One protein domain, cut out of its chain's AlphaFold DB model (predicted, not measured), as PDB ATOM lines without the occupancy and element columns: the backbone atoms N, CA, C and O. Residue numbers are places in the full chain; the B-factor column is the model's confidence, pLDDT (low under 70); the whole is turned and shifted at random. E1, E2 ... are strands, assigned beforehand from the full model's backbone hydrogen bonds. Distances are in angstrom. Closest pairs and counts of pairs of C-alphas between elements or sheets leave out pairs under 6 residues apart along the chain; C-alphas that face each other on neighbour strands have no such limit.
ATOM      1  N   THR A 944     100.403 127.208  34.524       86.88
ATOM      2  CA  THR A 944      99.132 126.597  34.937       86.88
ATOM      3  C   THR A 944      98.453 125.940  33.740       86.88
ATOM      4  O   THR A 944      98.224 126.583  32.713       86.88
ATOM      5  N   LEU A 945      98.114 124.658  33.886       89.69
ATOM      6  CA  LEU A 945      97.538 123.808  32.844       89.69
ATOM      7  C   LEU A 945      96.306 123.093  33.411       89.69
ATOM      8  O   LEU A 945      96.433 122.249  34.295       89.69
ATOM      9  N   ILE A 946      95.111 123.414  32.918       87.75
ATOM     10  CA  ILE A 946      93.854 122.843  33.427       87.75
ATOM     11  C   ILE A 946      93.128 122.157  32.273       87.75
ATOM     12  O   ILE A 946      92.590 122.839  31.404       87.75
ATOM     13  N   GLN A 947      93.086 120.823  32.273       87.44
ATOM     14  CA  GLN A 947      92.269 120.037  31.346       87.44
ATOM     15  C   GLN A 947      91.049 119.454  32.075       87.44
ATOM     16  O   GLN A 947      91.176 118.800  33.108       87.44
ATOM     17  N   SER A 948      89.856 119.687  31.527       85.56
ATOM     18  CA  SER A 948      88.567 119.293  32.105       85.56
ATOM     19  C   SER A 948      87.671 118.691  31.020       85.56
ATOM     20  O   SER A 948      86.745 119.334  30.523       85.56
ATOM     21  N   GLY A 949      87.963 117.446  30.636       83.56
ATOM     22  CA  GLY A 949      87.333 116.803  29.482       83.56
ATOM     23  C   GLY A 949      87.798 117.450  28.178       83.56
ATOM     24  O   GLY A 949      89.003 117.541  27.935       83.56
ATOM     25  N   ASP A 950      86.839 117.917  27.379       86.06
ATOM     26  CA  ASP A 950      87.059 118.556  26.073       86.06
ATOM     27  C   ASP A 950      87.424 120.061  26.170       86.06
ATOM     28  O   ASP A 950      87.529 120.740  25.148       86.06
ATOM     29  N   GLU A 951      87.619 120.598  27.385       87.25
ATOM     30  CA  GLU A 951      88.090 121.969  27.642       87.25
ATOM     31  C   GLU A 951      89.513 121.977  28.235       87.25
ATOM     32  O   GLU A 951      89.838 121.179  29.120       87.25
ATOM     33  N   LEU A 952      90.360 122.896  27.761       88.25
ATOM     34  CA  LEU A 952      91.764 123.051  28.149       88.25
ATOM     35  C   LEU A 952      92.137 124.531  28.308       88.25
ATOM     36  O   LEU A 952      92.030 125.297  27.356       88.25
ATOM     37  N   VAL A 953      92.668 124.913  29.470       88.12
ATOM     38  CA  VAL A 953      93.233 126.247  29.746       88.12
ATOM     39  C   VAL A 953      94.749 126.144  29.929       88.12
ATOM     40  O   VAL A 953      95.230 125.276  30.660       88.12
ATOM     41  N   ILE A 954      95.497 127.039  29.277       88.81
ATOM     42  CA  ILE A 954      96.961 127.149  29.344       88.81
ATOM     43  C   ILE A 954      97.343 128.594  29.668       88.81
ATOM     44  O   ILE A 954      97.094 129.514  28.883       88.81
ATOM     45  N   ASN A 955      98.057 128.764  30.778       87.00
ATOM     46  CA  ASN A 955      98.803 129.971  31.106       87.00
ATOM     47  C   ASN A 955     100.278 129.590  31.308       87.00
ATOM     48  O   ASN A 955     100.573 128.711  32.113       87.00
ATOM     49  N   LEU A 956     101.202 130.229  30.584       86.06
ATOM     50  CA  LEU A 956     102.646 129.981  30.728       86.06
ATOM     51  C   LEU A 956     103.322 130.914  31.749       86.06
ATOM     52  O   LEU A 956     104.524 130.808  31.965       86.06
ATOM     53  N   GLY A 957     102.593 131.874  32.329       79.69
ATOM     54  CA  GLY A 957     103.163 132.910  33.199       79.69
ATOM     55  C   GLY A 957     104.015 133.960  32.474       79.69
ATOM     56  O   GLY A 957     104.459 134.921  33.097       79.69
ATOM     57  N   VAL A 958     104.227 133.798  31.164       80.00
ATOM     58  CA  VAL A 958     105.049 134.649  30.297       80.00
ATOM     59  C   VAL A 958     104.298 134.955  29.000       80.00
ATOM     60  O   VAL A 958     103.551 134.118  28.495       80.00
ATOM     61  N   ASN A 959     104.483 136.160  28.456       79.38
ATOM     62  CA  ASN A 959     103.761 136.626  27.269       79.38
ATOM     63  C   ASN A 959     104.513 136.258  25.976       79.38
ATOM     64  O   ASN A 959     105.116 137.119  25.333       79.38
ATOM     65  N   THR A 960     104.513 134.971  25.622       83.88
ATOM     66  CA  THR A 960     105.131 134.441  24.394       83.88
ATOM     67  C   THR A 960     104.096 133.779  23.485       83.88
ATOM     68  O   THR A 960     103.057 133.292  23.932       83.88
ATOM     69  N   THR A 961     104.372 133.747  22.179       87.81
ATOM     70  CA  THR A 961     103.573 132.963  21.233       87.81
ATOM     71  C   THR A 961     103.944 131.486  21.341       87.81
ATOM     72  O   THR A 961     105.115 131.109  21.278       87.81
ATOM     73  N   LYS A 962     102.932 130.629  21.493       90.38
ATOM     74  CA  LYS A 962     103.099 129.173  21.596       90.38
ATOM     75  C   LYS A 962     102.328 128.427  20.514       90.38
ATOM     76  O   LYS A 962     101.394 128.951  19.899       90.38
ATOM     77  N   THR A 963     102.733 127.181  20.324       92.12
ATOM     78  CA  THR A 963     102.012 126.155  19.575       92.12
ATOM     79  C   THR A 963     101.443 125.144  20.563       92.12
ATOM     80  O   THR A 963     102.163 124.661  21.435       92.12
ATOM     81  N   VAL A 964     100.161 124.825  20.432       92.19
ATOM     82  CA  VAL A 964      99.439 123.831  21.232       92.19
ATOM     83  C   VAL A 964      99.015 122.693  20.313       92.19
ATOM     84  O   VAL A 964      98.493 122.926  19.223       92.19
ATOM     85  N   LEU A 965      99.238 121.462  20.757       90.12
ATOM     86  CA  LEU A 965      98.760 120.244  20.114       90.12
ATOM     87  C   LEU A 965      97.576 119.732  20.935       90.12
ATOM     88  O   LEU A 965      97.742 119.236  22.048       90.12
ATOM     89  N   PHE A 966      96.370 119.943  20.413       89.19
ATOM     90  CA  PHE A 966      95.119 119.603  21.081       89.19
ATOM     91  C   PHE A 966      94.574 118.280  20.542       89.19
ATOM     92  O   PHE A 966      94.518 118.082  19.330       89.19
ATOM     93  N   ASP A 967      94.189 117.371  21.434       86.38
ATOM     94  CA  ASP A 967      93.715 116.032  21.081       86.38
ATOM     95  C   ASP A 967      92.408 116.131  20.257       86.38
ATOM     96  O   ASP A 967      91.395 116.614  20.782       86.38
ATOM     97  N   ASP A 968      92.404 115.699  18.981       83.62
ATOM     98  CA  ASP A 968      91.153 115.655  18.208       83.62
ATOM     99  C   ASP A 968      90.356 114.412  18.591       83.62
ATOM    100  O   ASP A 968      90.700 113.283  18.241       83.62
ATOM    101  N   ASN A 969      89.257 114.638  19.304       83.69
ATOM    102  CA  ASN A 969      88.325 113.588  19.677       83.69
ATOM    103  C   ASN A 969      87.166 113.457  18.665       83.69
ATOM    104  O   ASN A 969      86.147 112.857  19.019       83.69
ATOM    105  N   SER A 970      87.285 114.025  17.459       84.12
ATOM    106  CA  SER A 970      86.209 114.225  16.475       84.12
ATOM    107  C   SER A 970      85.107 115.139  17.018       84.12
ATOM    108  O   SER A 970      84.030 114.686  17.416       84.12
ATOM    109  N   TYR A 971      85.415 116.432  17.102       86.56
ATOM    110  CA  TYR A 971      84.468 117.475  17.514       86.56
ATOM    111  C   TYR A 971      83.576 117.938  16.351       86.56
ATOM    112  O   TYR A 971      83.990 117.906  15.195       86.56
ATOM    113  N   ASP A 972      82.372 118.421  16.665       83.69
ATOM    114  CA  ASP A 972      81.497 119.109  15.699       83.69
ATOM    115  C   ASP A 972      81.804 120.616  15.621       83.69
ATOM    116  O   ASP A 972      81.498 121.263  14.620       83.69
ATOM    117  N   SER A 973      82.392 121.184  16.681       87.94
ATOM    118  CA  SER A 973      82.886 122.564  16.711       87.94
ATOM    119  C   SER A 973      84.088 122.734  17.644       87.94
ATOM    120  O   SER A 973      84.255 121.972  18.603       87.94
ATOM    121  N   LEU A 974      84.921 123.744  17.373       89.69
ATOM    122  CA  LEU A 974      86.121 124.066  18.152       89.69
ATOM    123  C   LEU A 974      86.195 125.573  18.425       89.69
ATOM    124  O   LEU A 974      86.382 126.359  17.503       89.69
ATOM    125  N   CYS A 975      86.105 125.969  19.694       90.44
ATOM    126  CA  CYS A 975      86.211 127.365  20.117       90.44
ATOM    127  C   CYS A 975      87.533 127.624  20.850       90.44
ATOM    128  O   CYS A 975      87.938 126.814  21.691       90.44
ATOM    129  N   VAL A 976      88.193 128.751  20.564       91.56
ATOM    130  CA  VAL A 976      89.464 129.134  21.204       91.56
ATOM    131  C   VAL A 976      89.454 130.594  21.642       91.56
ATOM    132  O   VAL A 976      89.056 131.468  20.882       91.56
ATOM    133  N   LYS A 977      89.941 130.862  22.853       90.38
ATOM    134  CA  LYS A 977      90.091 132.193  23.447       90.38
ATOM    135  C   LYS A 977      91.567 132.523  23.633       90.38
ATOM    136  O   LYS A 977      92.257 131.817  24.371       90.38
ATOM    137  N   ASP A 978      92.046 133.590  22.997       87.62
ATOM    138  CA  ASP A 978      93.440 134.063  23.106       87.62
ATOM    139  C   ASP A 978      93.532 135.274  24.051       87.62
ATOM    140  O   ASP A 978      93.999 136.355  23.699       87.62
ATOM    141  N   ALA A 979      93.024 135.093  25.273       82.62
ATOM    142  CA  ALA A 979      93.045 136.094  26.337       82.62
ATOM    143  C   ALA A 979      93.347 135.452  27.701       82.62
ATOM    144  O   ALA A 979      93.100 134.257  27.906       82.62
ATOM    145  N   ILE A 980      93.879 136.246  28.639       76.31
ATOM    146  CA  ILE A 980      94.258 135.794  29.989       76.31
ATOM    147  C   ILE A 980      93.064 135.109  30.663       76.31
ATOM    148  O   ILE A 980      92.051 135.737  30.964       76.31
ATOM    149  N   THR A 981      93.214 133.809  30.913       73.50
ATOM    150  CA  THR A 981      92.166 132.931  31.436       73.50
ATOM    151  C   THR A 981      92.774 132.010  32.490       73.50
ATOM    152  O   THR A 981      93.835 131.431  32.270       73.50
ATOM    153  N   THR A 982      92.121 131.882  33.646       69.75
ATOM    154  CA  THR A 982      92.635 131.134  34.815       69.75
ATOM    155  C   THR A 982      91.689 130.041  35.319       69.75
ATOM    156  O   THR A 982      92.012 129.342  36.276       69.75
ATOM    157  N   THR A 983      90.520 129.883  34.693       75.62
ATOM    158  CA  THR A 983      89.482 128.902  35.052       75.62
ATOM    159  C   THR A 983      88.779 128.377  33.798       75.62
ATOM    160  O   THR A 983      88.715 129.067  32.777       75.62
ATOM    161  N   THR A 984      88.258 127.152  33.875       73.81
ATOM    162  CA  THR A 984      87.389 126.548  32.851       73.81
ATOM    163  C   THR A 984      85.967 127.121  32.914       73.81
ATOM    164  O   THR A 984      85.578 127.753  33.899       73.81
ATOM    165  N   GLY A 985      85.178 126.923  31.855       69.75
ATOM    166  CA  GLY A 985      83.824 127.467  31.710       69.75
ATOM    167  C   GLY A 985      83.771 128.923  31.227       69.75
ATOM    168  O   GLY A 985      82.720 129.552  31.315       69.75
ATOM    169  N   THR A 986      84.887 129.466  30.731       70.38
ATOM    170  CA  THR A 986      85.063 130.889  30.357       70.38
ATOM    171  C   THR A 986      84.891 131.182  28.860       70.38
ATOM    172  O   THR A 986      84.931 132.351  28.457       70.38
ATOM    173  N   LEU A 987      84.691 130.133  28.058       82.62
ATOM    174  CA  LEU A 987      84.306 130.177  26.645       82.62
ATOM    175  C   LEU A 987      82.778 130.114  26.505       82.62
ATOM    176  O   LEU A 987      82.130 129.272  27.143       82.62
ATOM    177  N   SER A 988      82.212 130.959  25.639       81.12
ATOM    178  CA  SER A 988      80.782 130.938  25.305       81.12
ATOM    179  C   SER A 988      80.346 129.605  24.671       81.12
ATOM    180  O   SER A 988      81.163 128.782  24.251       81.12
ATOM    181  N   ALA A 989      79.036 129.342  24.648       73.94
ATOM    182  CA  ALA A 989      78.491 128.095  24.095       73.94
ATOM    183  C   ALA A 989      78.451 128.087  22.554       73.94
ATOM    184  O   ALA A 989      78.347 127.025  21.946       73.94
ATOM    185  N   ASP A 990      78.524 129.272  21.955       80.25
ATOM    186  CA  ASP A 990      78.362 129.597  20.539       80.25
ATOM    187  C   ASP A 990      79.608 130.266  19.920       80.25
ATOM    188  O   ASP A 990      79.607 130.599  18.740       80.25
ATOM    189  N   CYS A 991      80.684 130.413  20.699       86.75
ATOM    190  CA  CYS A 991      81.959 131.023  20.311       86.75
ATOM    191  C   CYS A 991      81.872 132.485  19.822       86.75
ATOM    192  O   CYS A 991      82.615 132.903  18.934       86.75
ATOM    193  N   THR A 992      80.972 133.280  20.409       84.38
ATOM    194  CA  THR A 992      80.811 134.714  20.094       84.38
ATOM    195  C   THR A 992      81.251 135.644  21.232       84.38
ATOM    196  O   THR A 992      80.905 136.829  21.232       84.38
ATOM    197  N   GLY A 993      81.942 135.120  22.249       82.81
ATOM    198  CA  GLY A 993      82.443 135.913  23.371       82.81
ATOM    199  C   GLY A 993      83.590 136.853  22.982       82.81
ATOM    200  O   GLY A 993      84.164 136.765  21.899       82.81
ATOM    201  N   GLN A 994      83.942 137.776  23.880       81.69
ATOM    202  CA  GLN A 994      85.088 138.659  23.651       81.69
ATOM    203  C   GLN A 994      86.388 137.840  23.599       81.69
ATOM    204  O   GLN A 994      86.627 137.008  24.478       81.69
ATOM    205  N   ASP A 995      87.206 138.116  22.581       84.56
ATOM    206  CA  ASP A 995      88.501 137.479  22.300       84.56
ATOM    207  C   ASP A 995      88.418 135.953  22.067       84.56
ATOM    208  O   ASP A 995      89.396 135.225  22.245       84.56
ATOM    209  N   GLU A 996      87.234 135.480  21.654       90.62
ATOM    210  CA  GLU A 996      86.950 134.106  21.225       90.62
ATOM    211  C   GLU A 996      86.900 134.000  19.691       90.62
ATOM    212  O   GLU A 996      86.447 134.909  18.994       90.62
ATOM    213  N   TYR A 997      87.373 132.868  19.173       90.88
ATOM    214  CA  TYR A 997      87.540 132.587  17.751       90.88
ATOM    215  C   TYR A 997      87.020 131.184  17.431       90.88
ATOM    216  O   TYR A 997      87.497 130.190  17.989       90.88
ATOM    217  N   ASP A 998      86.062 131.105  16.507       90.25
ATOM    218  CA  ASP A 998      85.554 129.837  15.987       90.25
ATOM    219  C   ASP A 998      86.571 129.210  15.022       90.25
ATOM    220  O   ASP A 998      86.800 129.701  13.913       90.25
ATOM    221  N   LEU A 999      87.189 128.111  15.457       91.06
ATOM    222  CA  LEU A 999      88.140 127.318  14.680       91.06
ATOM    223  C   LEU A 999      87.494 126.072  14.055       91.06
ATOM    224  O   LEU A 999      88.200 125.267  13.452       91.06
ATOM    225  N   THR A1000      86.168 125.918  14.124       88.31
ATOM    226  CA  THR A1000      85.428 124.841  13.439       88.31
ATOM    227  C   THR A1000      85.799 124.680  11.951       88.31
ATOM    228  O   THR A1000      85.942 123.538  11.519       88.31
ATOM    229  N   PRO A1001      86.075 125.747  11.160       86.19
ATOM    230  CA  PRO A1001      86.534 125.614   9.767       86.19
ATOM    231  C   PRO A1001      87.892 124.911   9.559       86.19
ATOM    232  O   PRO A1001      88.281 124.670   8.417       86.19
ATOM    233  N   CYS A1002      88.633 124.624  10.632       85.38
ATOM    234  CA  CYS A1002      89.885 123.867  10.606       85.38
ATOM    235  C   CYS A1002      89.670 122.346  10.706       85.38
ATOM    236  O   CYS A1002      90.508 121.579  10.235       85.38
ATOM    237  N   LEU A1003      88.559 121.903  11.304       85.56
ATOM    238  CA  LEU A1003      88.280 120.486  11.543       85.56
ATOM    239  C   LEU A1003      88.107 119.744  10.206       85.56
ATOM    240  O   LEU A1003      87.333 120.162   9.342       85.56
ATOM    241  N   GLY A1004      88.849 118.652  10.021       81.12
ATOM    242  CA  GLY A1004      88.925 117.904   8.767       81.12
ATOM    243  C   GLY A1004      89.827 118.526   7.690       81.12
ATOM    244  O   GLY A1004      89.846 118.012   6.567       81.12
ATOM    245  N   ASN A1005      90.562 119.610   7.978       79.75
ATOM    246  CA  ASN A1005      91.416 120.298   7.003       79.75
ATOM    247  C   ASN A1005      92.919 120.163   7.316       79.75
ATOM    248  O   ASN A1005      93.488 120.889   8.133       79.75
ATOM    249  N   SER A1006      93.588 119.294   6.556       80.00
ATOM    250  CA  SER A1006      95.035 119.047   6.635       80.00
ATOM    251  C   SER A1006      95.921 120.117   5.979       80.00
ATOM    252  O   SER A1006      97.126 119.918   5.828       80.00
ATOM    253  N   SER A1007      95.350 121.255   5.571       83.81
ATOM    254  CA  SER A1007      96.092 122.444   5.136       83.81
ATOM    255  C   SER A1007      95.966 123.558   6.173       83.81
ATOM    256  O   SER A1007      94.855 123.918   6.567       83.81
ATOM    257  N   THR A1008      97.100 124.146   6.574       85.38
ATOM    258  CA  THR A1008      97.147 125.221   7.575       85.38
ATOM    259  C   THR A1008      96.206 126.370   7.199       85.38
ATOM    260  O   THR A1008      96.380 127.040   6.180       85.38
ATOM    261  N   THR A1009      95.203 126.590   8.042       86.38
ATOM    262  CA  THR A1009      94.127 127.566   7.887       86.38
ATOM    263  C   THR A1009      94.315 128.690   8.898       86.38
ATOM    264  O   THR A1009      94.429 128.445  10.099       86.38
ATOM    265  N   THR A1010      94.340 129.933   8.422       89.12
ATOM    266  CA  THR A1010      94.452 131.116   9.286       89.12
ATOM    267  C   THR A1010      93.066 131.611   9.688       89.12
ATOM    268  O   THR A1010      92.270 131.974   8.821       89.12
ATOM    269  N   VAL A1011      92.796 131.690  10.992       85.06
ATOM    270  CA  VAL A1011      91.584 132.307  11.551       85.06
ATOM    271  C   VAL A1011      92.013 133.430  12.491       85.06
ATOM    272  O   VAL A1011      92.726 133.195  13.463       85.06
ATOM    273  N   ALA A1012      91.616 134.667  12.176       85.50
ATOM    274  CA  ALA A1012      92.204 135.877  12.761       85.50
ATOM    275  C   ALA A1012      93.748 135.850  12.671       85.50
ATOM    276  O   ALA A1012      94.289 135.906  11.567       85.50
ATOM    277  N   HIS A1013      94.454 135.758  13.800       86.50
ATOM    278  CA  HIS A1013      95.913 135.599  13.885       86.50
ATOM    279  C   HIS A1013      96.363 134.164  14.213       86.50
ATOM    280  O   HIS A1013      97.568 133.902  14.232       86.50
ATOM    281  N   ILE A1014      95.426 133.250  14.472       90.38
ATOM    282  CA  ILE A1014      95.688 131.864  14.871       90.38
ATOM    283  C   ILE A1014      95.893 131.011  13.613       90.38
ATOM    284  O   ILE A1014      95.096 131.057  12.674       90.38
ATOM    285  N   LEU A1015      96.959 130.208  13.600       91.19
ATOM    286  CA  LEU A1015      97.228 129.229  12.546       91.19
ATOM    287  C   LEU A1015      96.778 127.848  13.024       91.19
ATOM    288  O   LEU A1015      97.369 127.307  13.958       91.19
ATOM    289  N   CYS A1016      95.755 127.282  12.389       90.19
ATOM    290  CA  CYS A1016      95.201 125.977  12.736       90.19
ATOM    291  C   CYS A1016      95.463 124.947  11.629       90.19
ATOM    292  O   CYS A1016      95.323 125.249  10.446       90.19
ATOM    293  N   GLU A1017      95.852 123.730  11.997       90.00
ATOM    294  CA  GLU A1017      96.154 122.628  11.078       90.00
ATOM    295  C   GLU A1017      95.665 121.316  11.701       90.00
ATOM    296  O   GLU A1017      96.111 120.948  12.789       90.00
ATOM    297  N   ASP A1018      94.741 120.618  11.037       88.44
ATOM    298  CA  ASP A1018      94.264 119.315  11.503       88.44
ATOM    299  C   ASP A1018      95.199 118.196  11.017       88.44
ATOM    300  O   ASP A1018      95.355 117.946   9.819       88.44
ATOM    301  N   MET A1019      95.839 117.517  11.971       86.75
ATOM    302  CA  MET A1019      96.769 116.412  11.736       86.75
ATOM    303  C   MET A1019      96.096 115.029  11.895       86.75
ATOM    304  O   MET A1019      96.782 114.007  11.971       86.75
ATOM    305  N   GLY A1020      94.760 114.977  11.949       84.38
ATOM    306  CA  GLY A1020      93.913 113.780  11.848       84.38
ATOM    307  C   GLY A1020      93.588 113.076  13.171       84.38
ATOM    308  O   GLY A1020      92.520 112.491  13.292       84.38
ATOM    309  N   ASN A1021      94.489 113.146  14.155       85.19
ATOM    310  CA  ASN A1021      94.232 112.766  15.559       85.19
ATOM    311  C   ASN A1021      94.531 113.935  16.525       85.19
ATOM    312  O   ASN A1021      94.536 113.777  17.747       85.19
ATOM    313  N   THR A1022      94.935 115.093  15.997       87.31
ATOM    314  CA  THR A1022      95.488 116.204  16.781       87.31
ATOM    315  C   THR A1022      95.356 117.490  15.981       87.31
ATOM    316  O   THR A1022      95.835 117.568  14.852       87.31
ATOM    317  N   ILE A1023      94.755 118.513  16.578       89.94
ATOM    318  CA  ILE A1023      94.646 119.849  16.000       89.94
ATOM    319  C   ILE A1023      95.824 120.684  16.507       89.94
ATOM    320  O   ILE A1023      96.000 120.891  17.711       89.94
ATOM    321  N   LYS A1024      96.648 121.164  15.578       91.56
ATOM    322  CA  LYS A1024      97.821 121.994  15.849       91.56
ATOM    323  C   LYS A1024      97.436 123.465  15.744       91.56
ATOM    324  O   LYS A1024      97.130 123.960  14.661       91.56
ATOM    325  N   LEU A1025      97.482 124.166  16.873       92.38
ATOM    326  CA  LEU A1025      97.133 125.577  17.008       92.38
ATOM    327  C   LEU A1025      98.391 126.394  17.287       92.38
ATOM    328  O   LEU A1025      99.002 126.240  18.340       92.38
ATOM    329  N   SER A1026      98.790 127.262  16.364       91.12
ATOM    330  CA  SER A1026     100.036 128.036  16.441       91.12
ATOM    331  C   SER A1026      99.754 129.541  16.507       91.12
ATOM    332  O   SER A1026      98.711 129.998  16.036       91.12
ATOM    333  N   ASN A1027     100.718 130.304  17.032       88.56
ATOM    334  CA  ASN A1027     100.654 131.764  17.212       88.56
ATOM    335  C   ASN A1027      99.677 132.245  18.314       88.56
ATOM    336  O   ASN A1027      99.160 133.354  18.239       88.56
ATOM    337  N   LEU A1028      99.450 131.423  19.349       87.12
ATOM    338  CA  LEU A1028      98.582 131.742  20.496       87.12
ATOM    339  C   LEU A1028      99.365 132.418  21.634       87.12
ATOM    340  O   LEU A1028     100.343 131.829  22.102       87.12
ATOM    341  N   THR A1029      98.914 133.550  22.184       80.62
ATOM    342  CA  THR A1029      99.584 134.208  23.340       80.62
ATOM    343  C   THR A1029      99.100 133.648  24.680       80.62
ATOM    344  O   THR A1029      99.863 133.071  25.455       80.62
ATOM    345  N   HIS A1030      97.788 133.614  24.870       79.19
ATOM    346  CA  HIS A1030      97.051 132.990  25.964       79.19
ATOM    347  C   HIS A1030      96.120 131.937  25.356       79.19
ATOM    348  O   HIS A1030      96.002 131.848  24.131       79.19
ATOM    349  N   THR A1031      95.556 131.024  26.149       80.81
ATOM    350  CA  THR A1031      94.731 129.955  25.563       80.81
ATOM    351  C   THR A1031      93.717 129.392  26.544       80.81
ATOM    352  O   THR A1031      94.086 128.808  27.560       80.81
ATOM    353  N   ALA A1032      92.446 129.454  26.162       86.94
ATOM    354  CA  ALA A1032      91.464 128.441  26.520       86.94
ATOM    355  C   ALA A1032      90.904 127.826  25.225       86.94
ATOM    356  O   ALA A1032      90.568 128.557  24.300       86.94
ATOM    357  N   ILE A1033      90.840 126.498  25.135       89.06
ATOM    358  CA  ILE A1033      90.311 125.730  23.997       89.06
ATOM    359  C   ILE A1033      89.138 124.897  24.499       89.06
ATOM    360  O   ILE A1033      89.215 124.327  25.588       89.06
ATOM    361  N   LYS A1034      88.083 124.773  23.693       88.75
ATOM    362  CA  LYS A1034      86.958 123.877  23.959       88.75
ATOM    363  C   LYS A1034      86.440 123.268  22.665       88.75
ATOM    364  O   LYS A1034      85.908 123.977  21.810       88.75
ATOM    365  N   GLY A1035      86.586 121.954  22.542       86.38
ATOM    366  CA  GLY A1035      85.849 121.176  21.551       86.38
ATOM    367  C   GLY A1035      84.429 120.894  22.046       86.38
ATOM    368  O   GLY A1035      84.198 120.790  23.253       86.38
ATOM    369  N   THR A1036      83.458 120.767  21.141       83.12
ATOM    370  CA  THR A1036      82.105 120.307  21.503       83.12
ATOM    371  C   THR A1036      81.584 119.228  20.557       83.12
ATOM    372  O   THR A1036      82.034 119.103  19.417       83.12
ATOM    373  N   LYS A1037      80.641 118.418  21.052       82.31
ATOM    374  CA  LYS A1037      79.993 117.325  20.316       82.31
ATOM    375  C   LYS A1037      78.484 117.375  20.515       82.31
ATOM    376  O   LYS A1037      77.997 117.484  21.644       82.31
ATOM    377  N   THR A1038      77.741 117.228  19.428       68.69
ATOM    378  CA  THR A1038      76.277 117.265  19.365       68.69
ATOM    379  C   THR A1038      75.668 115.953  19.870       68.69
ATOM    380  O   THR A1038      75.175 115.102  19.133       68.69
ATOM    381  N   THR A1039      75.702 115.768  21.190       46.47
ATOM    382  CA  THR A1039      75.146 114.574  21.840       46.47
ATOM    383  C   THR A1039      73.612 114.574  21.820       46.47
ATOM    384  O   THR A1039      72.951 115.470  22.346       46.47
TER     385      THR A1039
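What this domain is: This is residues 944 to 1039 of the 1271 residues of the protein "Peptidase_S8 domain-containing protein" of Candidatus Woesearchaeota archaeon (UniProt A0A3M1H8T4). Two antiparallel sheets lie face to face as a sandwich, with five strands in one layer, E1 E2 E9 E4 E5, and four in the other, E3 E8 E7 E6. The chain changes sheet four times, and a long loop, residues 978 to 995, joins E4 to E5. The printed part has 96 residues, no named helix and nine named strands, E1 to E9 along the chain; the class is all strand, with 45 residues, under half, in named elements. The whole is compact and rounded, with a radius of gyration of the C-alphas of 12.1 A and spans of 32 by 28 by 22 A.

Where its parts are: The larger sheet holds E1, residues 944 to 948, from C-alpha 944 at (99.132, 126.597, 34.937); E2, 951 to 955; E9, 1031 to 1036, 16.4 A long, ending at C-alpha 1036 at (82.105, 120.307, 21.503); E4, 973 to 977; and E5, 996 to 998. The other holds E3, 962 to 967, 16.2 A; E8, 1022 to 1028, 16.3 A; E7, 1014 to 1018; and E6, 1009 to 1011.

How they stand to each other: In the larger sheet N 946 and O 953 of hairpin E1 and E2 are 2.9 A apart, within hydrogen-bond range, as are N 952 and O 1033 of E2 and E9, 2.8 A, N 975 and O 1034 of E4 and E9, 2.9 A, and N 997 and O 976 of hairpin E4 and E5, 2.8 A. The sheets' facing parts are 10.5 A centre to centre, their strands at 30 degrees. E3 and E9 are near each other, with 7 pairs of C-alphas within 10 A. E6 E7 E8 form a meander, each strand the antiparallel neighbour of the one before: N 1011 and O 1014 are 2.9 A apart, N 1024 and O 1017 2.8 A. N 964 of E3 and O 1025 of E8 are 2.8 A apart.

The domain as a whole: The C-alphas farthest apart, of Val 958 and Thr 1039, are 37.0 A apart. The printed part has no cut, and E4 to E5 is the long link. Mean pLDDT of the printed part is 84.7; residues 982, 985, 1038 and 1039 are under 70.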